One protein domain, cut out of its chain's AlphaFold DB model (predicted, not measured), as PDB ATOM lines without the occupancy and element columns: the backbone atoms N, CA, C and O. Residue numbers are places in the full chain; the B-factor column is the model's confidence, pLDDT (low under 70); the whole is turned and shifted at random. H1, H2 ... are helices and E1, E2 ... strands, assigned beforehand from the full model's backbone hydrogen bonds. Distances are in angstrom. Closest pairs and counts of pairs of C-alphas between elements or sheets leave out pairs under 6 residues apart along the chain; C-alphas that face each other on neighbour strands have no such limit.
ATOM      1  N   GLU A  17     164.560 158.405 136.086       85.12
ATOM      2  CA  GLU A  17     163.786 157.372 135.397       85.12
ATOM      3  C   GLU A  17     163.815 156.058 136.188       85.12
ATOM      4  O   GLU A  17     162.799 155.371 136.281       85.12
ATOM      5  N   VAL A  18     164.943 155.729 136.830       84.12
ATOM      6  CA  VAL A  18     165.033 154.569 137.734       84.12
ATOM      7  C   VAL A  18     164.153 154.777 138.973       84.12
ATOM      8  O   VAL A  18     163.456 153.864 139.413       84.12
ATOM      9  N   GLU A  19     164.114 155.989 139.525       86.19
ATOM     10  CA  GLU A  19     163.204 156.300 140.634       86.19
ATOM     11  C   GLU A  19     161.730 156.320 140.206       86.19
ATOM     12  O   GLU A  19     160.850 156.009 141.010       86.19
ATOM     13  N   ALA A  20     161.434 156.655 138.946       86.50
ATOM     14  CA  ALA A  20     160.080 156.602 138.405       86.50
ATOM     15  C   ALA A  20     159.569 155.159 138.298       86.50
ATOM     16  O   ALA A  20     158.453 154.885 138.741       86.50
ATOM     17  N   ILE A  21     160.389 154.215 137.812       86.81
ATOM     18  CA  ILE A  21     159.957 152.808 137.721       86.81
ATOM     19  C   ILE A  21     159.656 152.199 139.091       86.81
ATOM     20  O   ILE A  21     158.746 151.384 139.218       86.81
ATOM     21  N   ARG A  22     160.357 152.643 140.144       86.75
ATOM     22  CA  ARG A  22     160.145 152.163 141.518       86.75
ATOM     23  C   ARG A  22     158.768 152.514 142.079       86.75
ATOM     24  O   ARG A  22     158.351 151.934 143.083       86.75
ATOM     25  N   LYS A  23     158.076 153.461 141.441       89.25
ATOM     26  CA  LYS A  23     156.735 153.928 141.802       89.25
ATOM     27  C   LYS A  23     155.629 153.272 140.972       89.25
ATOM     28  O   LYS A  23     154.465 153.510 141.273       89.25
ATOM     29  N   LEU A  24     155.966 152.478 139.950       88.31
ATOM     30  CA  LEU A  24     154.970 151.794 139.123       88.31
ATOM     31  C   LEU A  24     154.169 150.784 139.948       88.31
ATOM     32  O   LEU A  24     154.719 150.081 140.807       88.31
ATOM     33  N   ASP A  25     152.876 150.669 139.638       88.88
ATOM     34  CA  ASP A  25     152.068 149.580 140.178       88.88
ATOM     35  C   ASP A  25     152.643 148.228 139.727       88.88
ATOM     36  O   ASP A  25     153.079 148.050 138.590       88.88
ATOM     37  N   GLY A  26     152.707 147.277 140.654       87.81
ATOM     38  CA  GLY A  26     153.356 145.984 140.449       87.81
ATOM     39  C   GLY A  26     154.868 145.951 140.711       87.81
ATOM     40  O   GLY A  26     155.376 144.861 140.975       87.81
ATOM     41  N   TRP A  27     155.590 147.085 140.761       89.19
ATOM     42  CA  TRP A  27     157.049 147.083 140.999       89.19
ATOM     43  C   TRP A  27     157.429 146.461 142.345       89.19
ATOM     44  O   TRP A  27     158.271 145.563 142.429       89.19
ATOM     45  N   ARG A  28     156.783 146.912 143.426       90.12
ATOM     46  CA  ARG A  28     157.088 146.438 144.784       90.12
ATOM     47  C   ARG A  28     156.819 144.941 144.941       90.12
ATOM     48  O   ARG A  28     157.578 144.251 145.625       90.12
ATOM     49  N   ASP A  29     155.744 144.448 144.335       92.31
ATOM     50  CA  ASP A  29     155.371 143.036 144.404       92.31
ATOM     51  C   ASP A  29     156.301 142.182 143.545       92.31
ATOM     52  O   ASP A  29     156.807 141.176 144.042       92.31
ATOM     53  N   PHE A  30     156.621 142.631 142.326       91.44
ATOM     54  CA  PHE A  30     157.631 142.015 141.464       91.44
ATOM     55  C   PHE A  30     158.963 141.853 142.203       91.44
ATOM     56  O   PHE A  30     159.492 140.744 142.314       91.44
ATOM     57  N   HIS A  31     159.469 142.944 142.786       88.62
ATOM     58  CA  HIS A  31     160.742 142.945 143.500       88.62
ATOM     59  C   HIS A  31     160.713 142.023 144.727       88.62
ATOM     60  O   HIS A  31     161.661 141.280 144.983       88.62
ATOM     61  N   ARG A  32     159.606 142.010 145.483       90.12
ATOM     62  CA  ARG A  32     159.436 141.119 146.641       90.12
ATOM     63  C   ARG A  32     159.385 139.645 146.231       90.12
ATOM     64  O   ARG A  32     160.005 138.818 146.898       90.12
ATOM     65  N   LEU A  33     158.639 139.310 145.179       90.94
ATOM     66  CA  LEU A  33     158.501 137.939 144.676       90.94
ATOM     67  C   LEU A  33     159.846 137.398 144.196       90.94
ATOM     68  O   LEU A  33     160.264 136.321 144.622       90.94
ATOM     69  N   CYS A  34     160.552 138.186 143.390       88.88
ATOM     70  CA  CYS A  34     161.890 137.854 142.923       88.88
ATOM     71  C   CYS A  34     162.878 137.695 144.086       88.88
ATOM     72  O   CYS A  34     163.577 136.684 144.164       88.88
ATOM     73  N   GLY A  35     162.868 138.625 145.047       87.31
ATOM     74  CA  GLY A  35     163.737 138.580 146.225       87.31
ATOM     75  C   GLY A  35     163.522 137.339 147.093       87.31
ATOM     76  O   GLY A  35     164.488 136.723 147.537       87.31
ATOM     77  N   ARG A  36     162.270 136.895 147.279       88.38
ATOM     78  CA  ARG A  36     161.951 135.644 148.000       88.38
ATOM     79  C   ARG A  36     162.508 134.394 147.321       88.38
ATOM     80  O   ARG A  36     162.715 133.385 147.986       88.38
ATOM     81  N   ARG A  37     162.739 134.454 146.012       86.56
ATOM     82  CA  ARG A  37     163.348 133.379 145.223       86.56
ATOM     83  C   ARG A  37     164.870 133.533 145.099       86.56
ATOM     84  O   ARG A  37     165.499 132.737 144.412       86.56
ATOM     85  N   GLY A  38     165.453 134.529 145.770       87.19
ATOM     86  CA  GLY A  38     166.885 134.805 145.753       87.19
ATOM     87  C   GLY A  38     167.344 135.674 144.585       87.19
ATOM     88  O   GLY A  38     168.545 135.745 144.353       87.19
ATOM     89  N   PHE A  39     166.445 136.336 143.852       88.31
ATOM     90  CA  PHE A  39     166.818 137.196 142.725       88.31
ATOM     91  C   PHE A  39     166.811 138.681 143.089       88.31
ATOM     92  O   PHE A  39     165.897 139.160 143.759       88.31
ATOM     93  N   ALA A  40     167.800 139.420 142.589       86.12
ATOM     94  CA  ALA A  40     167.910 140.869 142.749       86.12
ATOM     95  C   ALA A  40     168.190 141.558 141.404       86.12
ATOM     96  O   ALA A  40     169.002 141.070 140.618       86.12
ATOM     97  N   PHE A  41     167.543 142.705 141.175       83.19
ATOM     98  CA  PHE A  41     167.586 143.497 139.930       83.19
ATOM     99  C   PHE A  41     168.253 144.870 140.120       83.19
ATOM    100  O   PHE A  41     168.101 145.771 139.306       83.19
ATOM    101  N   ASP A  42     168.984 145.052 141.217       67.62
ATOM    102  CA  ASP A  42     169.331 146.365 141.780       67.62
ATOM    103  C   ASP A  42     170.523 147.066 141.089       67.62
ATOM    104  O   ASP A  42     171.222 147.884 141.684       67.62
ATOM    105  N   ARG A  43     170.800 146.719 139.826       74.31
ATOM    106  CA  ARG A  43     171.861 147.333 139.009       74.31
ATOM    107  C   ARG A  43     171.358 147.735 137.636       74.31
ATOM    108  O   ARG A  43     171.882 147.278 136.624       74.31
ATOM    109  N   THR A  44     170.317 148.555 137.627       83.19
ATOM    110  CA  THR A  44     169.864 149.254 136.427       83.19
ATOM    111  C   THR A  44     170.696 150.522 136.242       83.19
ATOM    112  O   THR A  44     170.667 151.407 137.093       83.19
ATOM    113  N   GLU A  45     171.440 150.618 135.144       83.12
ATOM    114  CA  GLU A  45     172.371 151.718 134.864       83.12
ATOM    115  C   GLU A  45     172.205 152.227 133.429       83.12
ATOM    116  O   GLU A  45     172.091 151.432 132.496       83.12
ATOM    117  N   ARG A  46     172.225 153.550 133.229       82.06
ATOM    118  CA  ARG A  46     172.242 154.154 131.888       82.06
ATOM    119  C   ARG A  46     173.660 154.110 131.309       82.06
ATOM    120  O   ARG A  46     174.593 154.655 131.898       82.06
ATOM    121  N   GLN A  47     173.824 153.513 130.131       81.19
ATOM    122  CA  GLN A  47     175.111 153.388 129.445       81.19
ATOM    123  C   GLN A  47     175.511 154.719 128.782       81.19
ATOM    124  O   GLN A  47     175.244 154.974 127.610       81.19
ATOM    125  N   GLY A  48     176.142 155.614 129.542       72.81
ATOM    126  CA  GLY A  48     176.518 156.952 129.071       72.81
ATOM    127  C   GLY A  48     175.344 157.942 129.018       72.81
ATOM    128  O   GLY A  48     174.237 157.662 129.468       72.81
ATOM    129  N   LYS A  49     175.569 159.150 128.477       69.81
ATOM    130  CA  LYS A  49     174.588 160.260 128.567       69.81
ATOM    131  C   LYS A  49     173.268 160.007 127.820       69.81
ATOM    132  O   LYS A  49     172.239 160.554 128.207       69.81
ATOM    133  N   ARG A  50     173.307 159.230 126.734       72.06
ATOM    134  CA  ARG A  50     172.160 158.942 125.851       72.06
ATOM    135  C   ARG A  50     172.038 157.461 125.482       72.06
ATOM    136  O   ARG A  50     171.276 157.133 124.578       72.06
ATOM    137  N   GLY A  51     172.836 156.589 126.092       78.44
ATOM    138  CA  GLY A  51     172.779 155.171 125.762       78.44
ATOM    139  C   GLY A  51     171.666 154.442 126.508       78.44
ATOM    140  O   GLY A  51     170.998 155.032 127.363       78.44
ATOM    141  N   PRO A  52     171.449 153.168 126.153       88.06
ATOM    142  CA  PRO A  52     170.396 152.351 126.735       88.06
ATOM    143  C   PRO A  52     170.645 152.102 128.223       88.06
ATOM    144  O   PRO A  52     171.769 152.196 128.717       88.06
ATOM    145  N   TYR A  53     169.592 151.723 128.929       90.56
ATOM    146  CA  TYR A  53     169.699 151.138 130.252       90.56
ATOM    147  C   TYR A  53     170.164 149.693 130.158       90.56
ATOM    148  O   TYR A  53     169.723 148.957 129.279       90.56
ATOM    149  N   ALA A  54     171.016 149.283 131.088       90.19
ATOM    150  CA  ALA A  54     171.407 147.904 131.309       90.19
ATOM    151  C   ALA A  54     171.018 147.507 132.735       90.19
ATOM    152  O   ALA A  54     171.346 148.225 133.673       90.19
ATOM    153  N   THR A  55     170.329 146.380 132.901       90.62
ATOM    154  CA  THR A  55     170.008 145.796 134.209       90.62
ATOM    155  C   THR A  55     170.655 144.433 134.335       90.62
ATOM    156  O   THR A  55     170.480 143.571 133.474       90.62
ATOM    157  N   VAL A  56     171.355 144.201 135.442       89.44
ATOM    158  CA  VAL A  56     171.900 142.879 135.767       89.44
ATOM    159  C   VAL A  56     171.011 142.178 136.791       89.44
ATOM    160  O   VAL A  56     170.720 142.742 137.846       89.44
ATOM    161  N   VAL A  57     170.628 140.931 136.502       89.00
ATOM    162  CA  VAL A  57     169.969 140.053 137.482       89.00
ATOM    163  C   VAL A  57     171.014 139.222 138.196       89.00
ATOM    164  O   VAL A  57     171.869 138.591 137.561       89.00
ATOM    165  N   PHE A  58     170.903 139.168 139.515       89.44
ATOM    166  CA  PHE A  58     171.747 138.335 140.351       89.44
ATOM    167  C   PHE A  58     170.945 137.283 141.104       89.44
ATOM    168  O   PHE A  58     169.842 137.560 141.563       89.44
ATOM    169  N   GLU A  59     171.541 136.109 141.291       89.88
ATOM    170  CA  GLU A  59     171.129 135.125 142.289       89.88
ATOM    171  C   GLU A  59     171.946 135.337 143.565       89.88
ATOM    172  O   GLU A  59     173.177 135.339 143.529       89.88
ATOM    173  N   VAL A  60     171.272 135.499 144.697       86.31
ATOM    174  CA  VAL A  60     171.881 135.683 146.012       86.31
ATOM    175  C   VAL A  60     171.695 134.401 146.815       86.31
ATOM    176  O   VAL A  60     170.569 133.993 147.098       86.31
ATOM    177  N   LYS A  61     172.801 133.755 147.195       85.56
ATOM    178  CA  LYS A  61     172.805 132.513 147.988       85.56
ATOM    179  C   LYS A  61     173.506 132.716 149.325       85.56
ATOM    180  O   LYS A  61     174.497 133.444 149.368       85.56
ATOM    181  N   PRO A  62     173.072 132.047 150.402       85.19
ATOM    182  CA  PRO A  62     173.808 132.067 151.659       85.19
ATOM    183  C   PRO A  62     175.189 131.413 151.496       85.19
ATOM    184  O   PRO A  62     175.340 130.383 150.837       85.19
ATOM    185  N   SER A  63     176.201 132.015 152.114       87.25
ATOM    186  CA  SER A  63     177.554 131.463 152.210       87.25
ATOM    187  C   SER A  63     177.671 130.514 153.403       87.25
ATOM    188  O   SER A  63     177.131 130.781 154.477       87.25
ATOM    189  N   ARG A  64     178.459 129.440 153.257       81.38
ATOM    190  CA  ARG A  64     178.791 128.519 154.366       81.38
ATOM    191  C   ARG A  64     179.596 129.184 155.489       81.38
ATOM    192  O   ARG A  64     179.611 128.665 156.596       81.38
ATOM    193  N   GLN A  65     180.260 130.304 155.210       83.38
ATOM    194  CA  GLN A  65     181.088 131.048 156.171       83.38
ATOM    195  C   GLN A  65     180.327 132.199 156.857       83.38
ATOM    196  O   GLN A  65     180.931 133.006 157.553       83.38
ATOM    197  N   GLY A  66     179.007 132.286 156.653       76.75
ATOM    198  CA  GLY A  66     178.221 133.473 156.986       76.75
ATOM    199  C   GLY A  66     178.286 134.521 155.868       76.75
ATOM    200  O   GLY A  66     179.287 134.646 155.162       76.75
ATOM    201  N   GLY A  67     177.184 135.241 155.657       82.06
ATOM    202  CA  GLY A  67     177.035 136.220 154.571       82.06
ATOM    203  C   GLY A  67     176.383 135.655 153.303       82.06
ATOM    204  O   GLY A  67     175.814 134.562 153.314       82.06
ATOM    205  N   SER A  68     176.469 136.411 152.206       82.44
ATOM    206  CA  SER A  68     175.793 136.109 150.938       82.44
ATOM    207  C   SER A  68     176.767 136.119 149.760       82.44
ATOM    208  O   SER A  68     177.643 136.977 149.672       82.44
ATOM    209  N   LEU A  69     176.591 135.177 148.838       83.88
ATOM    210  CA  LEU A  69     177.259 135.118 147.543       83.88
ATOM    211  C   LEU A  69     176.299 135.602 146.461       83.88
ATOM    212  O   LEU A  69     175.146 135.179 146.428       83.88
ATOM    213  N   THR A  70     176.797 136.439 145.555       85.88
ATOM    214  CA  THR A  70     176.014 137.026 144.466       85.88
ATOM    215  C   THR A  70     176.536 136.510 143.128       85.88
ATOM    216  O   THR A  70     177.700 136.721 142.787       85.88
ATOM    217  N   PHE A  71     175.679 135.847 142.357       86.62
ATOM    218  CA  PHE A  71     176.000 135.269 141.053       86.62
ATOM    219  C   PHE A  71     175.255 136.026 139.960       86.62
ATOM    220  O   PHE A  71     174.033 136.115 140.002       86.62
ATOM    221  N   LYS A  72     175.968 136.567 138.969       89.50
ATOM    222  CA  LYS A  72     175.326 137.161 137.789       89.50
ATOM    223  C   LYS A  72     174.609 136.061 137.001       89.50
ATOM    224  O   LYS A  72     175.250 135.081 136.626       89.50
ATOM    225  N   LEU A  73     173.317 136.243 136.746       88.81
ATOM    226  CA  LEU A  73     172.515 135.329 135.928       88.81
ATOM    227  C   LEU A  73     172.406 135.816 134.491       88.81
ATOM    228  O   LEU A  73     172.703 135.078 133.561       88.81
ATOM    229  N   ALA A  74     171.984 137.065 134.329       90.50
ATOM    230  CA  ALA A  74     171.682 137.647 133.035       90.50
ATOM    231  C   ALA A  74     171.910 139.157 133.058       90.50
ATOM    232  O   ALA A  74     171.960 139.786 134.117       90.50
ATOM    233  N   GLU A  75     172.035 139.725 131.866       91.50
ATOM    234  CA  GLU A  75     172.071 141.163 131.640       91.50
ATOM    235  C   GLU A  75     171.061 141.517 130.552       91.50
ATOM    236  O   GLU A  75     171.108 140.991 129.432       91.50
ATOM    237  N   GLY A  76     170.114 142.372 130.920       91.19
ATOM    238  CA  GLY A  76     169.116 142.919 130.020       91.19
ATOM    239  C   GLY A  76     169.432 144.354 129.649       91.19
ATOM    240  O   GLY A  76     170.051 145.077 130.424       91.19
ATOM    241  N   THR A  77     168.987 144.770 128.472       93.12
ATOM    242  CA  THR A  77     169.190 146.122 127.953       93.12
ATOM    243  C   THR A  77     167.886 146.687 127.416       93.12
ATOM    244  O   THR A  77     167.094 145.952 126.832       93.12
ATOM    245  N   GLY A  78     167.668 147.989 127.559       91.69
ATOM    246  CA  GLY A  78     166.428 148.626 127.133       91.69
ATOM    247  C   GLY A  78     166.563 150.127 126.927       91.69
ATOM    248  O   GLY A  78     167.530 150.741 127.372       91.69
ATOM    249  N   LYS A  79     165.598 150.735 126.230       90.44
ATOM    250  CA  LYS A  79     165.566 152.198 126.062       90.44
ATOM    251  C   LYS A  79     165.146 152.894 127.353       90.44
ATOM    252  O   LYS A  79     165.612 153.996 127.613       90.44
ATOM    253  N   THR A  80     164.318 152.229 128.155       89.88
ATOM    254  CA  THR A  80     163.922 152.667 129.495       89.88
ATOM    255  C   THR A  80     164.504 151.744 130.574       89.88
ATOM    256  O   THR A  80     164.877 150.598 130.281       89.88
ATOM    257  N   PRO A  81     164.553 152.189 131.844       89.19
ATOM    258  CA  PRO A  81     164.920 151.320 132.959       89.19
ATOM    259  C   PRO A  81     164.024 150.081 133.033       89.19
ATOM    260  O   PRO A  81     164.531 148.971 133.189       89.19
ATOM    261  N   LEU A  82     162.710 150.257 132.842       91.06
ATOM    262  CA  LEU A  82     161.729 149.173 132.877       91.06
ATOM    263  C   LEU A  82     162.013 148.126 131.796       91.06
ATOM    264  O   LEU A  82     162.062 146.937 132.107       91.06
ATOM    265  N   ASP A  83     162.271 148.560 130.560       92.44
ATOM    266  CA  ASP A  83     162.612 147.655 129.455       92.44
ATOM    267  C   ASP A  83     163.837 146.811 129.798       92.44
ATOM    268  O   ASP A  83     163.843 145.600 129.583       92.44
ATOM    269  N   SER A  84     164.867 147.440 130.374       92.75
ATOM    270  CA  SER A  84     166.092 146.731 130.738       92.75
ATOM    271  C   SER A  84     165.855 145.699 131.844       92.75
ATOM    272  O   SER A  84     166.406 144.605 131.769       92.75
ATOM    273  N   VAL A  85     165.001 146.000 132.834       91.50
ATOM    274  CA  VAL A  85     164.625 145.062 133.905       91.50
ATOM    275  C   VAL A  85     163.833 143.884 133.339       91.50
ATOM    276  O   VAL A  85     164.128 142.736 133.671       91.50
ATOM    277  N   ILE A  86     162.855 144.148 132.470       91.62
ATOM    278  CA  ILE A  86     162.017 143.113 131.849       91.62
ATOM    279  C   ILE A  86     162.857 142.212 130.944       91.62
ATOM    280  O   ILE A  86     162.717 140.991 130.998       91.62
ATOM    281  N   ASP A  87     163.747 142.788 130.138       93.31
ATOM    282  CA  ASP A  87     164.676 142.027 129.305       93.31
ATOM    283  C   ASP A  87     165.603 141.156 130.169       93.31
ATOM    284  O   ASP A  87     165.787 139.971 129.895       93.31
ATOM    285  N   ALA A  88     166.114 141.699 131.280       91.88
ATOM    286  CA  ALA A  88     166.981 140.965 132.199       91.88
ATOM    287  C   ALA A  88     166.236 139.802 132.882       91.88
ATOM    288  O   ALA A  88     166.787 138.708 133.017       91.88
ATOM    289  N   TYR A  89     164.975 140.020 133.267       91.75
ATOM    290  CA  TYR A  89     164.092 138.996 133.827       91.75
ATOM    291  C   TYR A  89     163.772 137.893 132.809       91.75
ATOM    292  O   TYR A  89     163.886 136.715 133.123       91.75
ATOM    293  N   ARG A  90     163.452 138.242 131.561       90.81
ATOM    294  CA  ARG A  90     163.196 137.246 130.506       90.81
ATOM    295  C   ARG A  90     164.434 136.406 130.194       90.81
ATOM    296  O   ARG A  90     164.328 135.202 129.995       90.81
ATOM    297  N   LYS A  91     165.618 137.023 130.200       91.62
ATOM    298  CA  LYS A  91     166.897 136.349 129.927       91.62
ATOM    299  C   LYS A  91     167.391 135.446 131.054       91.62
ATOM    300  O   LYS A  91     168.265 134.623 130.801       91.62
ATOM    301  N   CYS A  92     166.895 135.589 132.286       85.19
ATOM    302  CA  CYS A  92     167.333 134.722 133.381       85.19
ATOM    303  C   CYS A  92     166.696 133.320 133.339       85.19
ATOM    304  O   CYS A  92     167.084 132.484 134.155       85.19
ATOM    305  N   ASP A  93     165.772 133.069 132.396       75.31
ATOM    306  CA  ASP A  93     165.100 131.781 132.137       75.31
ATOM    307  C   ASP A  93     164.474 131.158 133.401       75.31
ATOM    308  O   ASP A  93     164.462 129.951 133.643       75.31
ATOM    309  N   ARG A  94     164.001 132.036 134.290       72.12
ATOM    310  CA  ARG A  94     163.375 131.707 135.572       72.12
ATOM    311  C   ARG A  94     162.053 132.461 135.628       72.12
ATOM    312  O   ARG A  94     161.949 133.496 136.278       72.12
ATOM    313  N   THR A  95     161.062 131.974 134.889       68.62
ATOM    314  CA  THR A  95     159.731 132.588 134.844       68.62
ATOM    315  C   THR A  95     158.891 132.152 136.037       68.62
ATOM    316  O   THR A  95     158.821 130.963 136.364       68.62
ATOM    317  N   PHE A  96     158.224 133.111 136.669       81.69
ATOM    318  CA  PHE A  96     157.255 132.875 137.734       81.69
ATOM    319  C   PHE A  96     155.928 133.522 137.321       81.69
ATOM    320  O   PHE A  96     155.919 134.738 137.113       81.69
ATOM    321  N   PRO A  97     154.812 132.772 137.241       84.25
ATOM    322  CA  PRO A  97     153.531 133.315 136.780       84.25
ATOM    323  C   PRO A  97     153.091 134.577 137.533       84.25
ATOM    324  O   PRO A  97     152.540 135.508 136.951       84.25
ATOM    325  N   GLU A  98     153.373 134.653 138.833       86.69
ATOM    326  CA  GLU A  98     153.033 135.804 139.671       86.69
ATOM    327  C   GLU A  98     153.915 137.026 139.370       86.69
ATOM    328  O   GLU A  98     153.460 138.169 139.458       86.69
ATOM    329  N   ALA A  99     155.180 136.806 138.997       86.25
ATOM    330  CA  ALA A  99     156.064 137.878 138.553       86.25
ATOM    331  C   ALA A  99     155.660 138.374 137.157       86.25
ATOM    332  O   ALA A  99     155.671 139.582 136.929       86.25
ATOM    333  N   ASP A 100     155.203 137.483 136.273       88.50
ATOM    334  CA  ASP A 100     154.698 137.840 134.942       88.50
ATOM    335  C   ASP A 100     153.443 138.722 135.030       88.50
ATOM    336  O   ASP A 100     153.328 139.718 134.316       88.50
ATOM    337  N   GLN A 101     152.540 138.436 135.974       90.00
ATOM    338  CA  GLN A 101     151.393 139.305 136.267       90.00
ATOM    339  C   GLN A 101     151.828 140.692 136.757       90.00
ATOM    340  O   GLN A 101     151.228 141.704 136.393       90.00
ATOM    341  N   CYS A 102     152.882 140.770 137.573       89.25
ATOM    342  CA  CYS A 102     153.426 142.059 137.994       89.25
ATOM    343  C   CYS A 102     154.062 142.813 136.820       89.25
ATOM    344  O   CYS A 102     153.865 144.019 136.707       89.25
ATOM    345  N   VAL A 103     154.765 142.117 135.920       89.12
ATOM    346  CA  VAL A 103     155.303 142.702 134.681       89.12
ATOM    347  C   VAL A 103     154.183 143.246 133.797       89.12
ATOM    348  O   VAL A 103     154.298 144.367 133.308       89.12
ATOM    349  N   ALA A 104     153.077 142.514 133.648       89.00
ATOM    350  CA  ALA A 104     151.914 142.983 132.901       89.00
ATOM    351  C   ALA A 104     151.310 144.263 133.507       89.00
ATOM    352  O   ALA A 104     151.036 145.210 132.772       89.00
ATOM    353  N   ARG A 105     151.176 144.337 134.841       89.00
ATOM    354  CA  ARG A 105     150.720 145.556 135.539       89.00
ATOM    355  C   ARG A 105     151.674 146.732 135.336       89.00
ATOM    356  O   ARG A 105     151.220 147.824 135.013       89.00
ATOM    357  N   MET A 106     152.984 146.504 135.446       88.69
ATOM    358  CA  MET A 106     153.991 147.547 135.215       88.69
ATOM    359  C   MET A 106     153.947 148.077 133.774       88.69
ATOM    360  O   MET A 106     154.033 149.284 133.571       88.69
ATOM    361  N   LEU A 107     153.773 147.199 132.779       87.00
ATOM    362  CA  LEU A 107     153.631 147.587 131.371       87.00
ATOM    363  C   LEU A 107     152.317 148.334 131.100       87.00
ATOM    364  O   LEU A 107     152.322 149.320 130.368       87.00
ATOM    365  N   GLY A 108     151.211 147.903 131.713       82.25
ATOM    366  CA  GLY A 108     149.915 148.582 131.620       82.25
ATOM    367  C   GLY A 108     149.882 149.940 132.331       82.25
ATOM    368  O   GLY A 108     149.178 150.837 131.894       82.25
ATOM    369  N   ALA A 109     150.671 150.126 133.391       72.94
ATOM    370  CA  ALA A 109     150.838 151.421 134.051       72.94
ATOM    371  C   ALA A 109     151.798 152.356 133.289       72.94
ATOM    372  O   ALA A 109     151.648 153.574 133.349       72.94
TER     373      ALA A 109
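This is residues 17 to 109 of the 134 residues of an uncharacterized protein of Sphingobium fuliginis (strain ATCC 27551) (UniProt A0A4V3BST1). A strongly twisted sheet of three long antiparallel strands, E1, E2 and E3, forms a wall with helices over one face, H3 across E2 and E3 and H2 along E1, and its other face bare. H4 lies farther from the sheet, side by side with H2 and running opposite to H2 and H3, short H1 sits by H3, and the turn of the E2 and E3 hairpin makes one end of the longest axis. The printed part has 93 residues, with four named helices and three named strands in the order H1 H2 E1 E2 E3 H3 H4; the class is mixed, helices and strands. The whole is compact, with a radius of gyration of the C-alphas of 13.3 A and spans of 41 by 31 by 23 A.

E2, residues 53 to 62, is 29.0 A long, and E3, residues 68 to 78, is 28.5 A and bends by 55 degrees at residue 73. E1, residues 39 to 46, is 20.8 A long. H3 holds residues 81 to 91, 15.4 A, and H2 residues 27 to 36, 14.3 A. H4, residues 97 to 109, is 18.5 A long and ends with C-alpha 109 at (150.838, 151.421, 134.051). H1, residues 17 to 21, is 6.4 A long and begins with C-alpha 17 at (163.786, 157.372, 135.397).

E1, E2 and E3 form a meander, each strand the antiparallel neighbour of the one before, with E1 and E3 as edge strands. In the hairpin E1 and E2, N 40 and O 58 are 2.9 A apart, within hydrogen-bond range; in the hairpin E2 and E3, N 59 and O 71 are 2.8 A apart, also within range. H3 is on the sheet, giving two layers, a helix on one face of a sheet: its height over the sheet is 6.0 A, over E2 and E3, and it runs across the strands at 67 degrees to E3 on the local plane. The closest C-alphas of H3 and E3, of Ala 88 and Gly 76, are 3.6 A apart. H2 is on the same face, over E1 at a height over the sheet of 8.7 A, along the strands at 24 degrees to E1 on the local plane. H4 is not on the sheet. It touches H2, closest at the C-alphas of Ala 99 and Phe 30, 5.3 A, at a shallow tilt of 20 degrees, opposite ways. H3 and H4 are close but not clearly touching, closest at the C-alphas of Ile 86 and Val 103, 7.3 A. H1 touches H3, closest at the C-alphas of Val 18 and Pro 81, 5.8 A, and only grazes the sheet with residues 17 to 18. In H1, H2, H3 and H4 every O i to N i+4 pair is within hydrogen-bond range.

The two C-alphas farthest apart are those of Gln 65 and Gly 108, at 43.4 A. The printed part has no cut and no long link; E1 to E2 is short and the others are tight. The mean pLDDT of the printed part is 86.2, with residues 42, 49 and 95 under 70.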